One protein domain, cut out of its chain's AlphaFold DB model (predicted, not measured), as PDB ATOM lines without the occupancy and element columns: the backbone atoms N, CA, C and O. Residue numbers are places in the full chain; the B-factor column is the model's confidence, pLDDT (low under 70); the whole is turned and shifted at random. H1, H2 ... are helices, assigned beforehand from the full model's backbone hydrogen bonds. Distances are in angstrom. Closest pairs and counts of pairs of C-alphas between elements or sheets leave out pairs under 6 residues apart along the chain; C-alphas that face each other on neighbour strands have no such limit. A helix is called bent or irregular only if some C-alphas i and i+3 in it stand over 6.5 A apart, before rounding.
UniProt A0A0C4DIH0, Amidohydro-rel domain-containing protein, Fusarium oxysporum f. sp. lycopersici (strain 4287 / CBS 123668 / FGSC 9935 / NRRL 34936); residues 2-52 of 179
ATOM      1  N   ALA A   2     -33.031 -19.876  25.904       83.12
ATOM      2  CA  ALA A   2     -33.300 -21.274  26.284       83.12
ATOM      3  C   ALA A   2     -32.075 -22.217  26.214       83.12
ATOM      4  O   ALA A   2     -31.805 -22.925  27.177       83.12
ATOM      5  N   LEU A   3     -31.270 -22.170  25.141       89.44
ATOM      6  CA  LEU A   3     -30.080 -23.030  24.997       89.44
ATOM      7  C   LEU A   3     -29.017 -22.793  26.088       89.44
ATOM      8  O   LEU A   3     -28.381 -23.732  26.555       89.44
ATOM      9  N   ALA A   4     -28.797 -21.540  26.495       87.88
ATOM     10  CA  ALA A   4     -27.847 -21.236  27.564       87.88
ATOM     11  C   ALA A   4     -28.360 -21.736  28.924       87.88
ATOM     12  O   ALA A   4     -27.582 -22.281  29.703       87.88
ATOM     13  N   SER A   5     -29.667 -21.601  29.169       88.69
ATOM     14  CA  SER A   5     -30.325 -22.098  30.380       88.69
ATOM     15  C   SER A   5     -30.290 -23.626  30.469       88.69
ATOM     16  O   SER A   5     -29.871 -24.147  31.499       88.69
ATOM     17  N   ASP A   6     -30.619 -24.342  29.385       89.38
ATOM     18  CA  ASP A   6     -30.526 -25.808  29.341       89.38
ATOM     19  C   ASP A   6     -29.090 -26.271  29.610       89.38
ATOM     20  O   ASP A   6     -28.854 -27.044  30.534       89.38
ATOM     21  N   ARG A   7     -28.096 -25.711  28.908       89.94
ATOM     22  CA  ARG A   7     -26.684 -26.032  29.172       89.94
ATOM     23  C   ARG A   7     -26.297 -25.781  30.632       89.94
ATOM     24  O   ARG A   7     -25.587 -26.598  31.207       89.94
ATOM     25  N   GLY A   8     -26.749 -24.678  31.232       89.44
ATOM     26  CA  GLY A   8     -26.497 -24.373  32.642       89.44
ATOM     27  C   GLY A   8     -27.112 -25.408  33.587       89.44
ATOM     28  O   GLY A   8     -26.429 -25.908  34.477       89.44
ATOM     29  N   SER A   9     -28.369 -25.783  33.345       90.31
ATOM     30  CA  SER A   9     -29.079 -26.808  34.115       90.31
ATOM     31  C   SER A   9     -28.381 -28.168  34.018       90.31
ATOM     32  O   SER A   9     -28.063 -28.778  35.039       90.31
ATOM     33  N   GLN A  10     -28.049 -28.603  32.801       87.75
ATOM     34  CA  GLN A  10     -27.410 -29.897  32.548       87.75
ATOM     35  C   GLN A  10     -25.988 -29.974  33.124       87.75
ATOM     36  O   GLN A  10     -25.584 -31.013  33.641       87.75
ATOM     37  N   ASN A  11     -25.230 -28.874  33.070       90.38
ATOM     38  CA  ASN A  11     -23.845 -28.832  33.546       90.38
ATOM     39  C   ASN A  11     -23.719 -28.503  35.042       90.38
ATOM     40  O   ASN A  11     -22.609 -28.539  35.570       90.38
ATOM     41  N   SER A  12     -24.825 -28.205  35.732       90.69
ATOM     42  CA  SER A  12     -24.843 -27.812  37.150       90.69
ATOM     43  C   SER A  12     -24.049 -28.765  38.053       90.69
ATOM     44  O   SER A  12     -23.219 -28.321  38.843       90.69
ATOM     45  N   LYS A  13     -24.227 -30.082  37.876       89.06
ATOM     46  CA  LYS A  13     -23.498 -31.117  38.627       89.06
ATOM     47  C   LYS A  13     -21.996 -31.105  38.340       89.06
ATOM     48  O   LYS A  13     -21.200 -31.258  39.258       89.06
ATOM     49  N   THR A  14     -21.611 -30.912  37.080       89.12
ATOM     50  CA  THR A  14     -20.203 -30.844  36.661       89.12
ATOM     51  C   THR A  14     -19.523 -29.615  37.260       89.12
ATOM     52  O   THR A  14     -18.438 -29.736  37.825       89.12
ATOM     53  N   PHE A  15     -20.199 -28.461  37.232       90.38
ATOM     54  CA  PHE A  15     -19.696 -27.228  37.834       90.38
ATOM     55  C   PHE A  15     -19.567 -27.326  39.357       90.38
ATOM     56  O   PHE A  15     -18.559 -26.888  39.905       90.38
ATOM     57  N   ALA A  16     -20.531 -27.953  40.040       92.88
ATOM     58  CA  ALA A  16     -20.476 -28.160  41.491       92.88
ATOM     59  C   ALA A  16     -19.261 -28.996  41.939       92.88
ATOM     60  O   ALA A  16     -18.813 -28.877  43.073       92.88
ATOM     61  N   GLN A  17     -18.705 -29.818  41.046       94.06
ATOM     62  CA  GLN A  17     -17.505 -30.617  41.295       94.06
ATOM     63  C   GLN A  17     -16.201 -29.884  40.930       94.06
ATOM     64  O   GLN A  17     -15.144 -30.506  40.925       94.06
ATOM     65  N   GLY A  18     -16.258 -28.595  40.567       94.31
ATOM     66  CA  GLY A  18     -15.097 -27.823  40.107       94.31
ATOM     67  C   GLY A  18     -14.618 -28.190  38.697       94.31
ATOM     68  O   GLY A  18     -13.562 -27.730  38.265       94.31
ATOM     69  N   HIS A  19     -15.384 -29.003  37.967       92.62
ATOM     70  CA  HIS A  19     -15.045 -29.446  36.621       92.62
ATOM     71  C   HIS A  19     -15.794 -28.634  35.562       92.62
ATOM     72  O   HIS A  19     -16.884 -28.108  35.792       92.62
ATOM     73  N   TYR A  20     -15.230 -28.591  34.355       89.88
ATOM     74  CA  TYR A  20     -15.847 -27.953  33.197       89.88
ATOM     75  C   TYR A  20     -16.065 -28.980  32.082       89.88
ATOM     76  O   TYR A  20     -15.185 -29.807  31.818       89.88
ATOM     77  N   PRO A  21     -17.225 -28.958  31.406       86.94
ATOM     78  CA  PRO A  21     -17.511 -29.904  30.342       86.94
ATOM     79  C   PRO A  21     -16.602 -29.646  29.135       86.94
ATOM     80  O   PRO A  21     -16.601 -28.563  28.555       86.94
ATOM     81  N   LYS A  22     -15.867 -30.678  28.705       87.69
ATOM     82  CA  LYS A  22     -14.987 -30.623  27.521       87.69
ATOM     83  C   LYS A  22     -15.757 -30.467  26.202       87.69
ATOM     84  O   LYS A  22     -15.205 -29.989  25.216       87.69
ATOM     85  N   LYS A  23     -17.019 -30.899  26.165       85.06
ATOM     86  CA  LYS A  23     -17.916 -30.774  25.008       85.06
ATOM     87  C   LYS A  23     -19.239 -30.173  25.450       85.06
ATOM     88  O   LYS A  23     -19.778 -30.545  26.489       85.06
ATOM     89  N   MET A  24     -19.783 -29.278  24.634       81.38
ATOM     90  CA  MET A  24     -21.136 -28.769  24.841       81.38
ATOM     91  C   MET A  24     -22.155 -29.808  24.368       81.38
ATOM     92  O   MET A  24     -22.020 -30.341  23.272       81.38
ATOM     93  N   ARG A  25     -23.172 -30.076  25.194       80.44
ATOM     94  CA  ARG A  25     -24.176 -31.125  24.948       80.44
ATOM     95  C   ARG A  25     -25.042 -30.883  23.705       80.44
ATOM     96  O   ARG A  25     -25.366 -31.836  23.014       80.44
ATOM     97  N   ALA A  26     -25.423 -29.635  23.448       88.19
ATOM     98  CA  ALA A  26     -26.193 -29.239  22.271       88.19
ATOM     99  C   ALA A  26     -25.543 -28.013  21.641       88.19
ATOM    100  O   ALA A  26     -25.256 -27.043  22.345       88.19
ATOM    101  N   THR A  27     -25.300 -28.045  20.340       93.12
ATOM    102  CA  THR A  27     -24.756 -26.953  19.526       93.12
ATOM    103  C   THR A  27     -25.860 -26.009  19.051       93.12
ATOM    104  O   THR A  27     -27.047 -26.327  19.091       93.12
ATOM    105  N   VAL A  28     -25.468 -24.822  18.588       94.75
ATOM    106  CA  VAL A  28     -26.398 -23.856  17.988       94.75
ATOM    107  C   VAL A  28     -27.089 -24.456  16.760       94.75
ATOM    108  O   VAL A  28     -28.309 -24.384  16.644       94.75
ATOM    109  N   GLN A  29     -26.324 -25.121  15.893       95.12
ATOM    110  CA  GLN A  29     -26.840 -25.785  14.700       95.12
ATOM    111  C   GLN A  29     -27.833 -26.902  15.039       95.12
ATOM    112  O   GLN A  29     -28.852 -27.053  14.369       95.12
ATOM    113  N   GLU A  30     -27.576 -27.687  16.089       94.88
ATOM    114  CA  GLU A  30     -28.526 -28.710  16.531       94.88
ATOM    115  C   GLU A  30     -29.839 -28.103  17.000       94.88
ATOM    116  O   GLU A  30     -30.885 -28.618  16.619       94.88
ATOM    117  N   VAL A  31     -29.801 -27.007  17.763       95.00
ATOM    118  CA  VAL A  31     -31.016 -26.306  18.196       95.00
ATOM    119  C   VAL A  31     -31.776 -25.716  17.013       95.00
ATOM    120  O   VAL A  31     -32.990 -25.877  16.936       95.00
ATOM    121  N   PHE A  32     -31.081 -25.095  16.060       96.06
ATOM    122  CA  PHE A  32     -31.718 -24.588  14.847       96.06
ATOM    123  C   PHE A  32     -32.403 -25.711  14.053       96.06
ATOM    124  O   PHE A  32     -33.554 -25.585  13.638       96.06
ATOM    125  N   ASN A  33     -31.730 -26.855  13.912       97.00
ATOM    126  CA  ASN A  33     -32.296 -28.026  13.250       97.00
ATOM    127  C   ASN A  33     -33.469 -28.631  14.032       97.00
ATOM    128  O   ASN A  33     -34.415 -29.108  13.411       97.00
ATOM    129  N   LEU A  34     -33.436 -28.608  15.371       95.81
ATOM    130  CA  LEU A  34     -34.560 -29.012  16.227       95.81
ATOM    131  C   LEU A  34     -35.799 -28.151  15.989       95.81
ATOM    132  O   LEU A  34     -36.893 -28.692  16.014       95.81
ATOM    133  N   ALA A  35     -35.633 -26.861  15.702       94.19
ATOM    134  CA  ALA A  35     -36.740 -25.962  15.383       94.19
ATOM    135  C   ALA A  35     -37.236 -26.064  13.925       94.19
ATOM    136  O   ALA A  35     -38.243 -25.450  13.586       94.19
ATOM    137  N   THR A  36     -36.539 -26.804  13.055       96.88
ATOM    138  CA  THR A  36     -36.820 -26.867  11.610       96.88
ATOM    139  C   THR A  36     -36.918 -28.318  11.129       96.88
ATOM    140  O   THR A  36     -37.911 -28.998  11.387       96.88
ATOM    141  N   ILE A  37     -35.891 -28.839  10.455       98.12
ATOM    142  CA  ILE A  37     -35.947 -30.136   9.776       98.12
ATOM    143  C   ILE A  37     -36.116 -31.316  10.737       98.12
ATOM    144  O   ILE A  37     -36.780 -32.293  10.399       98.12
ATOM    145  N   LYS A  38     -35.546 -31.262  11.947       98.00
ATOM    146  CA  LYS A  38     -35.719 -32.343  12.930       98.00
ATOM    147  C   LYS A  38     -37.123 -32.325  13.542       98.00
ATOM    148  O   LYS A  38     -37.650 -33.406  13.780       98.00
ATOM    149  N   ALA A  39     -37.738 -31.154  13.736       97.50
ATOM    150  CA  ALA A  39     -39.151 -31.072  14.124       97.50
ATOM    151  C   ALA A  39     -40.057 -31.641  13.028       97.50
ATOM    152  O   ALA A  39     -40.897 -32.484  13.321       97.50
ATOM    153  N   ALA A  40     -39.826 -31.267  11.764       97.75
ATOM    154  CA  ALA A  40     -40.577 -31.802  10.628       97.75
ATOM    155  C   ALA A  40     -40.487 -33.336  10.542       97.75
ATOM    156  O   ALA A  40     -41.499 -34.011  10.374       97.75
ATOM    157  N   ARG A  41     -39.288 -33.901  10.744       98.12
ATOM    158  CA  ARG A  41     -39.079 -35.358  10.808       98.12
ATOM    159  C   ARG A  41     -39.813 -36.008  11.974       98.12
ATOM    160  O   ARG A  41     -40.365 -37.085  11.804       98.12
ATOM    161  N   ALA A  42     -39.837 -35.364  13.141       98.12
ATOM    162  CA  ALA A  42     -40.523 -35.898  14.317       98.12
ATOM    163  C   ALA A  42     -42.038 -36.055  14.101       98.12
ATOM    164  O   ALA A  42     -42.648 -36.913  14.735       98.12
ATOM    165  N   ILE A  43     -42.625 -35.265  13.196       96.69
ATOM    166  CA  ILE A  43     -44.046 -35.331  12.825       96.69
ATOM    167  C   ILE A  43     -44.288 -35.928  11.428       96.69
ATOM    168  O   ILE A  43     -45.389 -35.808  10.904       96.69
ATOM    169  N   ASN A  44     -43.285 -36.576  10.817       97.19
ATOM    170  CA  ASN A  44     -43.353 -37.165   9.468       97.19
ATOM    171  C   ASN A  44     -43.765 -36.192   8.339       97.19
ATOM    172  O   ASN A  44     -44.305 -36.619   7.323       97.19
ATOM    173  N   MET A  45     -43.482 -34.895   8.491       97.25
ATOM    174  CA  MET A  45     -43.732 -33.858   7.473       97.25
ATOM    175  C   MET A  45     -42.435 -33.344   6.833       97.25
ATOM    176  O   MET A  45     -42.391 -32.267   6.243       97.25
ATOM    177  N   ASP A  46     -41.330 -34.080   6.948       97.38
ATOM    178  CA  ASP A  46     -40.031 -33.657   6.419       97.38
ATOM    179  C   ASP A  46     -39.953 -33.650   4.893       97.38
ATOM    180  O   ASP A  46     -38.994 -33.109   4.342       97.38
ATOM    181  N   LYS A  47     -40.956 -34.200   4.205       97.50
ATOM    182  CA  LYS A  47     -41.138 -34.043   2.758       97.50
ATOM    183  C   LYS A  47     -41.767 -32.702   2.385       97.50
ATOM    184  O   LYS A  47     -41.454 -32.202   1.313       97.50
ATOM    185  N   ASP A  48     -42.539 -32.099   3.286       96.75
ATOM    186  CA  ASP A  48     -43.364 -30.921   3.001       96.75
ATOM    187  C   ASP A  48     -42.794 -29.639   3.618       96.75
ATOM    188  O   ASP A  48     -42.849 -28.584   2.993       96.75
ATOM    189  N   ILE A  49     -42.205 -29.718   4.820       97.19
ATOM    190  CA  ILE A  49     -41.738 -28.553   5.594       97.19
ATOM    191  C   ILE A  49     -40.322 -28.749   6.165       97.19
ATOM    192  O   ILE A  49     -39.647 -29.762   5.942       97.19
ATOM    193  N   GLY A  50     -39.831 -27.739   6.891       95.56
ATOM    194  CA  GLY A  50     -38.609 -27.812   7.699       95.56
ATOM    195  C   GLY A  50     -37.288 -27.628   6.943       95.56
ATOM    196  O   GLY A  50     -36.234 -27.635   7.572       95.56
ATOM    197  N   SER A  51     -37.310 -27.442   5.621       97.62
ATOM    198  CA  SER A  51     -36.141 -27.028   4.832       97.62
ATOM    199  C   SER A  51     -36.567 -26.293   3.563       97.62
ATOM    200  O   SER A  51     -37.690 -26.463   3.102       97.62
ATOM    201  N   ILE A  52     -35.652 -25.537   2.956       97.50
ATOM    202  CA  ILE A  52     -35.894 -24.850   1.681       97.50
ATOM    203  C   ILE A  52     -35.522 -25.797   0.538       97.50
ATOM    204  O   ILE A  52     -34.350 -26.119   0.357       97.50
TER     205      ILE A  52
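Overview. This is residues 2 to 52 of the 179 residues of the protein "Amidohydro-rel domain-containing protein" of Fusarium oxysporum f. sp. lycopersici (strain 4287 / CBS 123668 / FGSC 9935 / NRRL 34936) (UniProt A0A0C4DIH0). The printed part makes a thin rod without a packed core: H1 runs to one end, a long link folds back beside it, and H2 and H3 lead on to the other end, where residues 43 to 52 curl. It is all helix, 51 residues with three named helices and no named strand. It is only just extended, close to loose, with a radius of gyration of the C-alphas of 14.9 A and spans of 47 by 15 by 14 A.

Along the chain. H1, residues 2 to 16, begins at C-alpha 2 (-33.300, -21.274, 26.284) and measures 21.1 A; it is irregular, with C-alphas 10 and 13 7.3 A apart. H2, residues 28 to 34, measures 9.8 A. H3, residues 37 to 42, measures 8.6 A and ends at C-alpha 42 (-40.523, -35.898, 14.317).

Arrangement. H1 and H2 are close but not clearly touching, the closest C-alphas, Leu 3 and Val 31, 7.6 A apart, at a steep tilt of 62 degrees, opposite ways. H2 and H3 are close but not clearly touching, with C-alphas 33 and 39 closest at 7.6 A, at a steep tilt of 41 degrees, the same way. H1 and H3 are apart. Every O i to N i+4 pair is within hydrogen-bond range in H2 and H3, and 9 of 11 in H1.

Size, cuts and confidence. The farthest C-alphas, Gly 18 and Asp 48, are 46.7 A apart. Residues 13 to 18, of which 13 to 16 belong to H1, stand free. The link from H1 to H2 is long, with 11 residues; that from H2 to H3 is tight. The printed part has no cut, and no printed residue is under 70 in pLDDT.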